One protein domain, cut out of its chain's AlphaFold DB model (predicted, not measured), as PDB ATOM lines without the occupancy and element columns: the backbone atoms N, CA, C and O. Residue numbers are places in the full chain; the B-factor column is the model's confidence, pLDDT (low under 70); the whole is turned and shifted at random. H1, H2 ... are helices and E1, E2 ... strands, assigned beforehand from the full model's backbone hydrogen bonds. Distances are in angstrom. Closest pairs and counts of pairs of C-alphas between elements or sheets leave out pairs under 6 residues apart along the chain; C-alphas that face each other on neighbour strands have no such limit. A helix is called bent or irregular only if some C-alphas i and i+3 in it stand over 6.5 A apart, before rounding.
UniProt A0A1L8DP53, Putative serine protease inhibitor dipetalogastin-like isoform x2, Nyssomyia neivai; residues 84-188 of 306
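This is residues 84 to 188 of the 306 residues of the protein "Putative serine protease inhibitor dipetalogastin-like isoform x2" of Nyssomyia neivai (UniProt A0A1L8DP53). Two small lobes lie one after the other along the longest axis: one holds the ribbon of two strands E1 and E2 with the short helix H1, and the other holds H4 with the short strand E3 and the last stretch, residues 177 to 188. The kinked helix H2 packs on H4, and the small helix H3 lies off to one side. The printed part has 105 residues with four named helices and three named strands, in the order E1, H1, E2, H2, H3, E3, H4; E1 and E2 make an antiparallel sheet. The class is mixed, helices and strands, with 46 residues, under half, in named elements. The whole is compact, with a radius of gyration of the C-alphas of 13.1 A and spans of 37 by 29 by 23 A.

After residues 84 to 96, which hold no named element, E1 is residues 97 to 99 and begins at C-alpha 97 (53.543, -14.183, 29.009). H1 is residues 108 to 114, 10.2 A long, and E2 is residues 123 to 126, 7.6 A long. H2, residues 131 to 147, measures 13.7 A from its first C-alpha (53.719, -24.294, 19.286) to its last. It is irregular, with C-alphas 137 and 140 9.5 A apart, and has a kink of 113 degrees near residue 141. H3 is residues 150 to 154; it is neither bent nor irregular, but only just: C-alphas 151 and 154 are 6.1 A apart. E3 is residues 159 to 161. H4, residues 170 to 176, is 10.0 A long and ends at C-alpha 176 (63.244, -29.566, 13.826).

E1 and E2 are antiparallel neighbours at 159 degrees, with N 98 and O 125 at 3.0 A and N 124 and O 98 at 2.8 A, both within hydrogen-bond range. The closest C-alphas of E1 and H1, those of Val 97 and Pro 108, are 6.2 A apart. H2 and H4 touch, with the C-alphas of Ile 131 and Pro 170 closest at 4.9 A; they run the same way at a steep tilt of 42 degrees, though the line of H2 is a rough one. H3 and H4 are close but not clearly touching, the closest C-alphas being those of Arg 152 and Phe 171 at 7.4 A. E3 pairs with no named strand, but its residues 159 to 160 pair with 166 to 167 and its residues 160 to 161 with 182 to 183, both antiparallel. The closest C-alphas of E3 and H4 are those of Val 159 and Pro 170, 6.2 A apart. Among the pairs that are apart are H1 and H4, and E1 and E3. Every O i to N i+4 pair is within hydrogen-bond range in H1 and H4, against 7 of 13 in H2 and 0 of 1 in H3, where 1 of 2 O i to N i+3 pairs is within range.

The two C-alphas farthest apart, those of Ala 116 and Asn 163, are 39.5 A apart. The printed part has no cut, and no link is long. The mean pLDDT of the printed part is 85.5; residues 84 to 93 and 149 to 153 are under 70.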
ATOM      1  N   TYR A  84      68.381  -3.220  26.795       61.06
ATOM      2  CA  TYR A  84      68.322  -4.451  26.002       61.06
ATOM      3  C   TYR A  84      68.959  -5.641  26.744       61.06
ATOM      4  O   TYR A  84      68.461  -6.762  26.622       61.06
ATOM      5  N   GLU A  85      69.998  -5.402  27.552       62.06
ATOM      6  CA  GLU A  85      70.576  -6.392  28.465       62.06
ATOM      7  C   GLU A  85      69.570  -6.856  29.529       62.06
ATOM      8  O   GLU A  85      69.382  -8.057  29.718       62.06
ATOM      9  N   ASP A  86      68.835  -5.940  30.157       62.41
ATOM     10  CA  ASP A  86      67.854  -6.286  31.191       62.41
ATOM     11  C   ASP A  86      66.652  -7.078  30.631       62.41
ATOM     12  O   ASP A  86      66.032  -7.877  31.335       62.41
ATOM     13  N   LEU A  87      66.316  -6.922  29.341       61.44
ATOM     14  CA  LEU A  87      65.299  -7.753  28.681       61.44
ATOM     15  C   LEU A  87      65.709  -9.237  28.601       61.44
ATOM     16  O   LEU A  87      64.842 -10.095  28.416       61.44
ATOM     17  N   GLN A  88      66.984  -9.574  28.777       64.44
ATOM     18  CA  GLN A  88      67.462 -10.958  28.724       64.44
ATOM     19  C   GLN A  88      67.293 -11.700  30.062       64.44
ATOM     20  O   GLN A  88      67.380 -12.928  30.094       64.44
ATOM     21  N   GLY A  89      66.924 -10.991  31.135       58.50
ATOM     22  CA  GLY A  89      66.697 -11.582  32.455       58.50
ATOM     23  C   GLY A  89      67.983 -11.750  33.269       58.50
ATOM     24  O   GLY A  89      69.063 -11.403  32.800       58.50
ATOM     25  N   PRO A  90      67.877 -12.254  34.510       60.12
ATOM     26  CA  PRO A  90      67.130 -13.468  34.842       60.12
ATOM     27  C   PRO A  90      65.652 -13.215  35.161       60.12
ATOM     28  O   PRO A  90      65.311 -12.520  36.114       60.12
ATOM     29  N   TRP A  91      64.756 -13.835  34.388       67.25
ATOM     30  CA  TRP A  91      63.316 -13.837  34.659       67.25
ATOM     31  C   TRP A  91      62.885 -15.208  35.181       67.25
ATOM     32  O   TRP A  91      63.306 -16.235  34.644       67.25
ATOM     33  N   SER A  92      62.031 -15.235  36.207       65.75
ATOM     34  CA  SER A  92      61.419 -16.486  36.670       65.75
ATOM     35  C   SER A  92      60.528 -17.073  35.571       65.75
ATOM     36  O   SER A  92      59.822 -16.338  34.876       65.75
ATOM     37  N   SER A  93      60.495 -18.404  35.449       66.62
ATOM     38  CA  SER A  93      59.545 -19.094  34.564       66.62
ATOM     39  C   SER A  93      58.095 -18.726  34.867       66.62
ATOM     40  O   SER A  93      57.244 -18.786  33.984       66.62
ATOM     41  N   ASP A  94      57.816 -18.310  36.102       73.31
ATOM     42  CA  ASP A  94      56.464 -18.014  36.539       73.31
ATOM     43  C   ASP A  94      55.953 -16.699  35.972       73.31
ATOM     44  O   ASP A  94      54.749 -16.536  35.901       73.31
ATOM     45  N   THR A  95      56.802 -15.756  35.545       82.19
ATOM     46  CA  THR A  95      56.377 -14.440  35.024       82.19
ATOM     47  C   THR A  95      56.171 -14.395  33.514       82.19
ATOM     48  O   THR A  95      55.810 -13.348  32.981       82.19
ATOM     49  N   ILE A  96      56.351 -15.517  32.820       88.25
ATOM     50  CA  ILE A  96      56.278 -15.550  31.362       88.25
ATOM     51  C   ILE A  96      54.865 -15.235  30.836       88.25
ATOM     52  O   ILE A  96      53.856 -15.649  31.412       88.25
ATOM     53  N   VAL A  97      54.788 -14.516  29.717       91.50
ATOM     54  CA  VAL A  97      53.543 -14.183  29.009       91.50
ATOM     55  C   VAL A  97      53.680 -14.381  27.505       91.50
ATOM     56  O   VAL A  97      54.753 -14.168  26.942       91.50
ATOM     57  N   CYS A  98      52.582 -14.724  26.837       92.75
ATOM     58  CA  CYS A  98      52.528 -14.842  25.389       92.75
ATOM     59  C   CYS A  98      52.074 -13.514  24.790       92.75
ATOM     60  O   CYS A  98      51.000 -13.008  25.124       92.75
ATOM     61  N   GLY A  99      52.870 -12.943  23.890       93.12
ATOM     62  CA  GLY A  99      52.464 -11.796  23.088       93.12
ATOM     63  C   GLY A  99      51.570 -12.204  21.919       93.12
ATOM     64  O   GLY A  99      51.694 -13.292  21.356       93.12
ATOM     65  N   ASN A 100      50.712 -11.294  21.464       93.00
ATOM     66  CA  ASN A 100      49.892 -11.491  20.261       93.00
ATOM     67  C   ASN A 100      50.710 -11.610  18.956       93.00
ATOM     68  O   ASN A 100      50.153 -11.961  17.918       93.00
ATOM     69  N   ASN A 101      52.022 -11.363  19.000       90.94
ATOM     70  CA  ASN A 101      52.959 -11.624  17.905       90.94
ATOM     71  C   ASN A 101      53.535 -13.060  17.911       90.94
ATOM     72  O   ASN A 101      54.340 -13.401  17.042       90.94
ATOM     73  N   GLY A 102      53.140 -13.901  18.871       91.69
ATOM     74  CA  GLY A 102      53.600 -15.285  19.002       91.69
ATOM     75  C   GLY A 102      55.016 -15.440  19.565       91.69
ATOM     76  O   GLY A 102      55.615 -16.490  19.362       91.69
ATOM     77  N   TYR A 103      55.551 -14.417  20.236       91.00
ATOM     78  CA  TYR A 103      56.750 -14.523  21.073       91.00
ATOM     79  C   TYR A 103      56.345 -14.557  22.543       91.00
ATOM     80  O   TYR A 103      55.383 -13.887  22.932       91.00
ATOM     81  N   SER A 104      57.083 -15.310  23.354       91.19
ATOM     82  CA  SER A 104      56.912 -15.292  24.801       91.19
ATOM     83  C   SER A 104      57.944 -14.370  25.427       91.19
ATOM     84  O   SER A 104      59.125 -14.384  25.091       91.19
ATOM     85  N   TYR A 105      57.488 -13.584  26.386       88.56
ATOM     86  CA  TYR A 105      58.309 -12.635  27.118       88.56
ATOM     87  C   TYR A 105      58.390 -13.103  28.560       88.56
ATOM     88  O   TYR A 105      57.364 -13.448  29.142       88.56
ATOM     89  N   GLY A 106      59.589 -13.122  29.136       85.69
ATOM     90  CA  GLY A 106      59.836 -13.560  30.509       85.69
ATOM     91  C   GLY A 106      59.093 -12.745  31.569       85.69
ATOM     92  O   GLY A 106      58.896 -13.248  32.671       85.69
ATOM     93  N   HIS A 107      58.643 -11.525  31.254       85.81
ATOM     94  CA  HIS A 107      57.876 -10.686  32.172       85.81
ATOM     95  C   HIS A 107      56.861  -9.767  31.446       85.81
ATOM     96  O   HIS A 107      57.200  -9.191  30.406       85.81
ATOM     97  N   PRO A 108      55.649  -9.502  31.998       87.44
ATOM     98  CA  PRO A 108      54.650  -8.612  31.381       87.44
ATOM     99  C   PRO A 108      55.167  -7.193  31.110       87.44
ATOM    100  O   PRO A 108      54.750  -6.524  30.164       87.44
ATOM    101  N   HIS A 109      56.093  -6.733  31.952       83.31
ATOM    102  CA  HIS A 109      56.755  -5.434  31.821       83.31
ATOM    103  C   HIS A 109      57.489  -5.274  30.483       83.31
ATOM    104  O   HIS A 109      57.459  -4.196  29.902       83.31
ATOM    105  N   GLN A 110      58.079  -6.350  29.956       85.31
ATOM    106  CA  GLN A 110      58.781  -6.306  28.673       85.31
ATOM    107  C   GLN A 110      57.819  -5.948  27.541       85.31
ATOM    108  O   GLN A 110      58.107  -5.073  26.733       85.31
ATOM    109  N   VAL A 111      56.628  -6.558  27.532       88.38
ATOM    110  CA  VAL A 111      55.594  -6.271  26.528       88.38
ATOM    111  C   VAL A 111      55.099  -4.830  26.643       88.38
ATOM    112  O   VAL A 111      54.899  -4.168  25.628       88.38
ATOM    113  N   ARG A 112      54.959  -4.313  27.872       87.00
ATOM    114  CA  ARG A 112      54.602  -2.903  28.102       87.00
ATOM    115  C   ARG A 112      55.641  -1.947  27.542       87.00
ATOM    116  O   ARG A 112      55.269  -0.963  26.923       87.00
ATOM    117  N   CYS A 113      56.920  -2.236  27.730       85.75
ATOM    118  CA  CYS A 113      57.985  -1.406  27.180       85.75
ATOM    119  C   CYS A 113      58.039  -1.466  25.656       85.75
ATOM    120  O   CYS A 113      58.208  -0.444  24.995       85.75
ATOM    121  N   LEU A 114      57.793  -2.645  25.083       86.75
ATOM    122  CA  LEU A 114      57.744  -2.814  23.636       86.75
ATOM    123  C   LEU A 114      56.599  -2.047  22.968       86.75
ATOM    124  O   LEU A 114      56.699  -1.796  21.771       86.75
ATOM    125  N   LYS A 115      55.554  -1.617  23.692       88.25
ATOM    126  CA  LYS A 115      54.483  -0.789  23.110       88.25
ATOM    127  C   LYS A 115      54.965   0.519  22.508       88.25
ATOM    128  O   LYS A 115      54.404   0.929  21.498       88.25
ATOM    129  N   ALA A 116      55.998   1.134  23.085       85.50
ATOM    130  CA  ALA A 116      56.570   2.369  22.552       85.50
ATOM    131  C   ALA A 116      57.131   2.183  21.130       85.50
ATOM    132  O   ALA A 116      57.130   3.116  20.334       85.50
ATOM    133  N   PHE A 117      57.564   0.963  20.799       86.50
ATOM    134  CA  PHE A 117      58.161   0.619  19.506       86.50
ATOM    135  C   PHE A 117      57.205  -0.158  18.594       86.50
ATOM    136  O   PHE A 117      57.319  -0.110  17.372       86.50
ATOM    137  N   ILE A 118      56.267  -0.905  19.179       90.12
ATOM    138  CA  ILE A 118      55.308  -1.762  18.483       90.12
ATOM    139  C   ILE A 118      53.915  -1.479  19.060       90.12
ATOM    140  O   ILE A 118      53.435  -2.233  19.906       90.12
ATOM    141  N   PRO A 119      53.205  -0.435  18.596       91.69
ATOM    142  CA  PRO A 119      51.923  -0.025  19.180       91.69
ATOM    143  C   PRO A 119      50.835  -1.107  19.164       91.69
ATOM    144  O   PRO A 119      49.863  -1.025  19.905       91.69
ATOM    145  N   THR A 120      50.984  -2.161  18.360       93.12
ATOM    146  CA  THR A 120      50.034  -3.280  18.266       93.12
ATOM    147  C   THR A 120      50.345  -4.452  19.209       93.12
ATOM    148  O   THR A 120      49.495  -5.334  19.356       93.12
ATOM    149  N   ILE A 121      51.500  -4.481  19.898       92.31
ATOM    150  CA  ILE A 121      51.894  -5.624  20.751       92.31
ATOM    151  C   ILE A 121      51.064  -5.692  22.032       92.31
ATOM    152  O   ILE A 121      51.095  -4.774  22.832       92.31
ATOM    153  N   ASN A 122      50.330  -6.770  22.267       92.38
ATOM    154  CA  ASN A 122      49.555  -6.973  23.494       92.38
ATOM    155  C   ASN A 122      49.904  -8.323  24.107       92.38
ATOM    156  O   ASN A 122      50.316  -9.241  23.398       92.38
ATOM    157  N   ILE A 123      49.683  -8.469  25.412       93.19
ATOM    158  CA  ILE A 123      49.707  -9.789  26.045       93.19
ATOM    159  C   ILE A 123      48.429 -10.525  25.641       93.19
ATOM    160  O   ILE A 123      47.325 -10.056  25.906       93.19
ATOM    161  N   ALA A 124      48.586 -11.666  24.977       91.25
ATOM    162  CA  ALA A 124      47.486 -12.540  24.595       91.25
ATOM    163  C   ALA A 124      46.969 -13.337  25.802       91.25
ATOM    164  O   ALA A 124      45.759 -13.441  25.993       91.25
ATOM    165  N   HIS A 125      47.878 -13.888  26.610       90.12
ATOM    166  CA  HIS A 125      47.565 -14.587  27.856       90.12
ATOM    167  C   HIS A 125      48.813 -14.763  28.737       90.12
ATOM    168  O   HIS A 125      49.950 -14.647  28.273       90.12
ATOM    169  N   GLU A 126      48.580 -15.078  30.010       90.19
ATOM    170  CA  GLU A 126      49.568 -15.631  30.939       90.19
ATOM    171  C   GLU A 126      50.211 -16.920  30.399       90.19
ATOM    172  O   GLU A 126      49.528 -17.748  29.787       90.19
ATOM    173  N   GLY A 127      51.495 -17.133  30.679       89.31
ATOM    174  CA  GLY A 127      52.228 -18.311  30.235       89.31
ATOM    175  C   GLY A 127      52.834 -18.116  28.847       89.31
ATOM    176  O   GLY A 127      52.472 -17.196  28.118       89.31
ATOM    177  N   GLY A 128      53.777 -18.978  28.470       90.31
ATOM    178  CA  GLY A 128      54.438 -18.894  27.171       90.31
ATOM    179  C   GLY A 128      53.521 -19.269  26.003       90.31
ATOM    180  O   GLY A 128      52.529 -19.980  26.175       90.31
ATOM    181  N   CYS A 129      53.855 -18.798  24.800       91.94
ATOM    182  CA  CYS A 129      53.106 -19.131  23.591       91.94
ATOM    183  C   CYS A 129      53.229 -20.619  23.246       91.94
ATOM    184  O   CYS A 129      54.319 -21.190  23.257       91.94
ATOM    185  N   THR A 130      52.121 -21.240  22.854       92.50
ATOM    186  CA  THR A 130      52.124 -22.632  22.385       92.50
ATOM    187  C   THR A 130      52.773 -22.762  21.006       92.50
ATOM    188  O   THR A 130      52.751 -21.828  20.199       92.50
ATOM    189  N   ILE A 131      53.240 -23.965  20.649       93.00
ATOM    190  CA  ILE A 131      53.719 -24.294  19.286       93.00
ATOM    191  C   ILE A 131      52.692 -23.880  18.226       93.00
ATOM    192  O   ILE A 131      53.039 -23.402  17.144       93.00
ATOM    193  N   ARG A 132      51.406 -24.051  18.535       92.69
ATOM    194  CA  ARG A 132      50.305 -23.693  17.643       92.69
ATOM    195  C   ARG A 132      50.184 -22.177  17.462       92.69
ATOM    196  O   ARG A 132      49.971 -21.747  16.331       92.69
ATOM    197  N   GLU A 133      50.288 -21.385  18.530       93.56
ATOM    198  CA  GLU A 133      50.284 -19.917  18.435       93.56
ATOM    199  C   GLU A 133      51.484 -19.404  17.643       93.56
ATOM    200  O   GLU A 133      51.296 -18.618  16.715       93.56
ATOM    201  N   VAL A 134      52.682 -19.923  17.920       92.44
ATOM    202  CA  VAL A 134      53.895 -19.562  17.173       92.44
ATOM    203  C   VAL A 134      53.758 -19.918  15.692       92.44
ATOM    204  O   VAL A 134      54.029 -19.104  14.813       92.44
ATOM    205  N   ARG A 135      53.271 -21.121  15.370       92.38
ATOM    206  CA  ARG A 135      53.038 -21.515  13.972       92.38
ATOM    207  C   ARG A 135      52.087 -20.547  13.267       92.38
ATOM    208  O   ARG A 135      52.333 -20.193  12.116       92.38
ATOM    209  N   LYS A 136      51.005 -20.147  13.941       92.88
ATOM    210  CA  LYS A 136      50.022 -19.206  13.394       92.88
ATOM    211  C   LYS A 136      50.640 -17.833  13.143       92.88
ATOM    212  O   LYS A 136      50.407 -17.290  12.073       92.88
ATOM    213  N   SER A 137      51.454 -17.305  14.060       91.00
ATOM    214  CA  SER A 137      52.069 -15.978  13.884       91.00
ATOM    215  C   SER A 137      53.090 -15.925  12.740       91.00
ATOM    216  O   SER A 137      53.308 -14.877  12.134       91.00
ATOM    217  N   LEU A 138      53.701 -17.060  12.393       88.62
ATOM    218  CA  LEU A 138      54.706 -17.139  11.333       88.62
ATOM    219  C   LEU A 138      54.134 -17.209   9.897       88.62
ATOM    220  O   LEU A 138      54.883 -16.973   8.935       88.62
ATOM    221  N   ASN A 139      52.830 -17.456   9.730       86.06
ATOM    222  CA  ASN A 139      52.120 -17.510   8.440       86.06
ATOM    223  C   ASN A 139      52.718 -18.529   7.426       86.06
ATOM    224  O   ASN A 139      53.324 -19.533   7.802       86.06
ATOM    225  N   ARG A 140      52.528 -18.303   6.112       79.06
ATOM    226  CA  ARG A 140      52.848 -19.245   5.010       79.06
ATOM    227  C   ARG A 140      54.306 -19.728   4.951       79.06
ATOM    228  O   ARG A 140      54.547 -20.850   4.524       79.06
ATOM    229  N   HIS A 141      55.272 -18.941   5.429       81.38
ATOM    230  CA  HIS A 141      56.702 -19.295   5.399       81.38
ATOM    231  C   HIS A 141      57.241 -19.751   6.758       81.38
ATOM    232  O   HIS A 141      58.421 -19.551   7.055       81.38
ATOM    233  N   PHE A 142      56.394 -20.355   7.601       84.19
ATOM    234  CA  PHE A 142      56.770 -20.650   8.981       84.19
ATOM    235  C   PHE A 142      57.990 -21.555   9.118       84.19
ATOM    236  O   PHE A 142      58.718 -21.370  10.077       84.19
ATOM    237  N   ARG A 143      58.260 -22.489   8.195       80.94
ATOM    238  CA  ARG A 143      59.425 -23.384   8.319       80.94
ATOM    239  C   ARG A 143      60.742 -22.627   8.158       80.94
ATOM    240  O   ARG A 143      61.569 -22.653   9.062       80.94
ATOM    241  N   LYS A 144      60.903 -21.897   7.043       86.44
ATOM    242  CA  LYS A 144      62.074 -21.033   6.814       86.44
ATOM    243  C   LYS A 144      62.195 -20.028   7.946       86.44
ATOM    244  O   LYS A 144      63.253 -19.946   8.560       86.44
ATOM    245  N   LYS A 145      61.082 -19.350   8.269       87.31
ATOM    246  CA  LYS A 145      61.050 -18.385   9.358       87.31
ATOM    247  C   LYS A 145      61.502 -19.044  10.641       87.31
ATOM    248  O   LYS A 145      62.531 -18.588  11.076       87.31
ATOM    249  N   ALA A 146      60.857 -20.092  11.165       87.88
ATOM    250  CA  ALA A 146      61.158 -20.797  12.426       87.88
ATOM    251  C   ALA A 146      62.601 -21.309  12.561       87.88
ATOM    252  O   ALA A 146      63.095 -21.401  13.684       87.88
ATOM    253  N   CYS A 147      63.299 -21.544  11.449       86.38
ATOM    254  CA  CYS A 147      64.721 -21.889  11.452       86.38
ATOM    255  C   CYS A 147      65.669 -20.677  11.355       86.38
ATOM    256  O   CYS A 147      66.775 -20.733  11.872       86.38
ATOM    257  N   SER A 148      65.260 -19.560  10.745       78.12
ATOM    258  CA  SER A 148      66.105 -18.362  10.583       78.12
ATOM    259  C   SER A 148      65.852 -17.310  11.676       78.12
ATOM    260  O   SER A 148      64.696 -16.897  11.753       78.12
ATOM    261  N   THR A 149      66.848 -16.868  12.476       69.00
ATOM    262  CA  THR A 149      67.054 -15.513  13.109       69.00
ATOM    263  C   THR A 149      67.807 -15.601  14.470       69.00
ATOM    264  O   THR A 149      67.433 -16.443  15.287       69.00
ATOM    265  N   PRO A 150      68.737 -14.671  14.805       60.03
ATOM    266  CA  PRO A 150      69.347 -14.527  16.145       60.03
ATOM    267  C   PRO A 150      68.354 -14.241  17.289       60.03
ATOM    268  O   PRO A 150      68.491 -14.774  18.384       60.03
ATOM    269  N   ARG A 151      67.286 -13.471  17.021       62.72
ATOM    270  CA  ARG A 151      66.222 -13.079  17.977       62.72
ATOM    271  C   ARG A 151      65.565 -14.250  18.724       62.72
ATOM    272  O   ARG A 151      64.958 -14.036  19.763       62.72
ATOM    273  N   ARG A 152      65.674 -15.480  18.215       66.44
ATOM    274  CA  ARG A 152      65.116 -16.678  18.860       66.44
ATOM    275  C   ARG A 152      65.952 -17.245  19.985       66.44
ATOM    276  O   ARG A 152      65.436 -18.043  20.756       66.44
ATOM    277  N   GLN A 153      67.216 -16.858  20.080       61.56
ATOM    278  CA  GLN A 153      68.089 -17.332  21.149       61.56
ATOM    279  C   GLN A 153      67.619 -16.833  22.526       61.56
ATOM    280  O   GLN A 153      67.863 -17.502  23.530       61.56
ATOM    281  N   PHE A 154      66.879 -15.719  22.552       71.44
ATOM    282  CA  PHE A 154      66.285 -15.126  23.752       71.44
ATOM    283  C   PHE A 154      64.892 -15.676  24.093       71.44
ATOM    284  O   PHE A 154      64.416 -15.506  25.210       71.44
ATOM    285  N   GLU A 155      64.246 -16.390  23.167       82.69
ATOM    286  CA  GLU A 155      63.007 -17.110  23.453       82.69
ATOM    287  C   GLU A 155      63.365 -18.422  24.169       82.69
ATOM    288  O   GLU A 155      63.854 -19.366  23.547       82.69
ATOM    289  N   LYS A 156      63.134 -18.486  25.483       84.12
ATOM    290  CA  LYS A 156      63.444 -19.653  26.338       84.12
ATOM    291  C   LYS A 156      62.195 -20.406  26.815       84.12
ATOM    292  O   LYS A 156      62.235 -21.108  27.823       84.12
ATOM    293  N   ASN A 157      61.066 -20.236  26.129       88.69
ATOM    294  CA  ASN A 157      59.804 -20.874  26.493       88.69
ATOM    295  C   ASN A 157      59.816 -22.390  26.214       88.69
ATOM    296  O   ASN A 157      59.404 -22.836  25.148       88.69
ATOM    297  N   ILE A 158      60.281 -23.187  27.171       91.12
ATOM    298  CA  ILE A 158      60.426 -24.639  27.019       91.12
ATOM    299  C   ILE A 158      59.076 -25.314  26.725       91.12
ATOM    300  O   ILE A 158      58.105 -25.120  27.454       91.12
ATOM    301  N   VAL A 159      59.039 -26.190  25.714       92.69
ATOM    302  CA  VAL A 159      57.836 -26.952  25.328       92.69
ATOM    303  C   VAL A 159      58.115 -28.442  25.145       92.69
ATOM    304  O   VAL A 159      59.212 -28.851  24.761       92.69
ATOM    305  N   CYS A 160      57.092 -29.266  25.369       94.69
ATOM    306  CA  CYS A 160      57.138 -30.705  25.145       94.69
ATOM    307  C   CYS A 160      56.463 -31.048  23.817       94.69
ATOM    308  O   CYS A 160      55.299 -30.720  23.589       94.69
ATOM    309  N   GLY A 161      57.174 -31.733  22.927       95.25
ATOM    310  CA  GLY A 161      56.612 -32.237  21.679       95.25
ATOM    311  C   GLY A 161      55.836 -33.546  21.858       95.25
ATOM    312  O   GLY A 161      56.108 -34.345  22.751       95.25
ATOM    313  N   HIS A 162      54.899 -33.829  20.949       94.56
ATOM    314  CA  HIS A 162      54.186 -35.114  20.875       94.56
ATOM    315  C   HIS A 162      55.095 -36.328  20.618       94.56
ATOM    316  O   HIS A 162      54.671 -37.454  20.844       94.56
ATOM    317  N   ASN A 163      56.342 -36.093  20.209       94.69
ATOM    318  CA  ASN A 163      57.414 -37.082  20.098       94.69
ATOM    319  C   ASN A 163      58.190 -37.292  21.413       94.69
ATOM    320  O   ASN A 163      59.280 -37.850  21.380       94.69
ATOM    321  N   ASN A 164      57.679 -36.801  22.547       94.25
ATOM    322  CA  ASN A 164      58.317 -36.872  23.867       94.25
ATOM    323  C   ASN A 164      59.670 -36.148  23.983       94.25
ATOM    324  O   ASN A 164      60.379 -36.326  24.973       94.25
ATOM    325  N   LYS A 165      60.029 -35.299  23.014       95.75
ATOM    326  CA  LYS A 165      61.234 -34.471  23.088       95.75
ATOM    327  C   LYS A 165      60.902 -33.109  23.691       95.75
ATOM    328  O   LYS A 165      59.930 -32.464  23.293       95.75
ATOM    329  N   THR A 166      61.723 -32.672  24.643       95.56
ATOM    330  CA  THR A 166      61.690 -31.294  25.150       95.56
ATOM    331  C   THR A 166      62.486 -30.400  24.205       95.56
ATOM    332  O   THR A 166      63.601 -30.752  23.826       95.56
ATOM    333  N   TYR A 167      61.918 -29.253  23.850       92.88
ATOM    334  CA  TYR A 167      62.558 -28.215  23.046       92.88
ATOM    335  C   TYR A 167      62.738 -26.963  23.895       92.88
ATOM    336  O   TYR A 167      61.874 -26.664  24.724       92.88
ATOM    337  N   VAL A 168      63.829 -26.222  23.695       89.88
ATOM    338  CA  VAL A 168      64.099 -25.021  24.499       89.88
ATOM    339  C   VAL A 168      63.146 -23.878  24.162       89.88
ATOM    340  O   VAL A 168      62.942 -22.995  24.992       89.88
ATOM    341  N   ASN A 169      62.541 -23.913  22.967       90.69
ATOM    342  CA  ASN A 169      61.433 -23.043  22.590       90.69
ATOM    343  C   ASN A 169      60.543 -23.615  21.465       90.69
ATOM    344  O   ASN A 169      60.925 -24.574  20.784       90.69
ATOM    345  N   PRO A 170      59.353 -23.027  21.217       92.44
ATOM    346  CA  PRO A 170      58.433 -23.519  20.193       92.44
ATOM    347  C   PRO A 170      58.964 -23.370  18.761       92.44
ATOM    348  O   PRO A 170      58.570 -24.126  17.870       92.44
ATOM    349  N   PHE A 171      59.854 -22.406  18.514       92.19
ATOM    350  CA  PHE A 171      60.438 -22.193  17.192       92.19
ATOM    351  C   PHE A 171      61.438 -23.294  16.832       92.19
ATOM    352  O   PHE A 171      61.393 -23.808  15.716       92.19
ATOM    353  N   GLU A 172      62.291 -23.696  17.776       91.94
ATOM    354  CA  GLU A 172      63.208 -24.829  17.626       91.94
ATOM    355  C   GLU A 172      62.432 -26.125  17.349       91.94
ATOM    356  O   GLU A 172      62.788 -26.891  16.446       91.94
ATOM    357  N   ALA A 173      61.316 -26.333  18.060       92.94
ATOM    358  CA  ALA A 173      60.423 -27.460  17.818       92.94
ATOM    359  C   ALA A 173      59.907 -27.471  16.369       92.94
ATOM    360  O   ALA A 173      60.029 -28.483  15.673       92.94
ATOM    361  N   LEU A 174      59.373 -26.339  15.892       92.38
ATOM    362  CA  LEU A 174      58.856 -26.191  14.524       92.38
ATOM    363  C   LEU A 174      59.945 -26.305  13.453       92.38
ATOM    364  O   LEU A 174      59.661 -26.798  12.358       92.38
ATOM    365  N   CYS A 175      61.161 -25.847  13.752       91.75
ATOM    366  CA  CYS A 175      62.297 -25.966  12.849       91.75
ATOM    367  C   CYS A 175      62.723 -27.432  12.684       91.75
ATOM    368  O   CYS A 175      62.867 -27.910  11.558       91.75
ATOM    369  N   THR A 176      62.843 -28.154  13.804       92.31
ATOM    370  CA  THR A 176      63.244 -29.566  13.826       92.31
ATOM    371  C   THR A 176      62.187 -30.462  13.182       92.31
ATOM    372  O   THR A 176      62.504 -31.331  12.375       92.31
ATOM    373  N   ASN A 177      60.912 -30.268  13.530       93.56
ATOM    374  CA  ASN A 177      59.804 -31.049  12.990       93.56
ATOM    375  C   ASN A 177      58.602 -30.138  12.677       93.56
ATOM    376  O   ASN A 177      57.826 -29.799  13.571       93.56
ATOM    377  N   PRO A 178      58.344 -29.810  11.398       91.00
ATOM    378  CA  PRO A 178      57.237 -28.936  11.009       91.00
ATOM    379  C   PRO A 178      55.843 -29.503  11.275       91.00
ATOM    380  O   PRO A 178      54.866 -28.780  11.100       91.00
ATOM    381  N   ARG A 179      55.700 -30.784  11.627       93.44
ATOM    382  CA  ARG A 179      54.420 -31.395  12.022       93.44
ATOM    383  C   ARG A 179      54.307 -31.563  13.537       93.44
ATOM    384  O   ARG A 179      53.328 -32.143  14.003       93.44
ATOM    385  N   ILE A 180      55.272 -31.050  14.308       95.00
ATOM    386  CA  ILE A 180      55.250 -31.146  15.762       95.00
ATOM    387  C   ILE A 180      53.983 -30.505  16.334       95.00
ATOM    388  O   ILE A 180      53.622 -29.369  16.027       95.00
ATOM    389  N   ARG A 181      53.290 -31.274  17.170       93.44
ATOM    390  CA  ARG A 181      52.248 -30.797  18.074       93.44
ATOM    391  C   ARG A 181      52.809 -30.769  19.482       93.44
ATOM    392  O   ARG A 181      53.607 -31.631  19.843       93.44
ATOM    393  N   GLU A 182      52.387 -29.785  20.249       91.38
ATOM    394  CA  GLU A 182      52.753 -29.665  21.652       91.38
ATOM    395  C   GLU A 182      51.930 -30.638  22.499       91.38
ATOM    396  O   GLU A 182      50.711 -30.741  22.338       91.38
ATOM    397  N   LYS A 183      52.595 -31.340  23.415       91.38
ATOM    398  CA  LYS A 183      51.952 -31.911  24.594       91.38
ATOM    399  C   LYS A 183      51.790 -30.793  25.610       91.38
ATOM    400  O   LYS A 183      52.764 -30.120  25.930       91.38
ATOM    401  N   LEU A 184      50.579 -30.620  26.139       82.38
ATOM    402  CA  LEU A 184      50.338 -29.658  27.214       82.38
ATOM    403  C   LEU A 184      51.310 -29.938  28.366       82.38
ATOM    404  O   LEU A 184      51.269 -31.043  28.909       82.38
ATOM    405  N   GLY A 185      52.159 -28.973  28.741       71.12
ATOM    406  CA  GLY A 185      53.022 -29.231  29.890       71.12
ATOM    407  C   GLY A 185      54.353 -28.518  30.095       71.12
ATOM    408  O   GLY A 185      55.029 -28.901  31.037       71.12
ATOM    409  N   GLY A 186      54.803 -27.547  29.300       84.25
ATOM    410  CA  GLY A 186      56.198 -27.090  29.442       84.25
ATOM    411  C   GLY A 186      57.178 -28.242  29.161       84.25
ATOM    412  O   GLY A 186      56.982 -28.968  28.190       84.25
ATOM    413  N   LYS A 187      58.202 -28.466  29.999       91.75
ATOM    414  CA  LYS A 187      59.158 -29.590  29.849       91.75
ATOM    415  C   LYS A 187      58.460 -30.961  29.907       91.75
ATOM    416  O   LYS A 187      57.581 -31.180  30.740       91.75
ATOM    417  N   CYS A 188      58.883 -31.912  29.068       93.38
ATOM    418  CA  CYS A 188      58.352 -33.278  29.120       93.38
ATOM    419  C   CYS A 188      58.636 -33.932  30.479       93.38
ATOM    420  O   CYS A 188      59.710 -33.731  31.048       93.38
TER     421      CYS A 188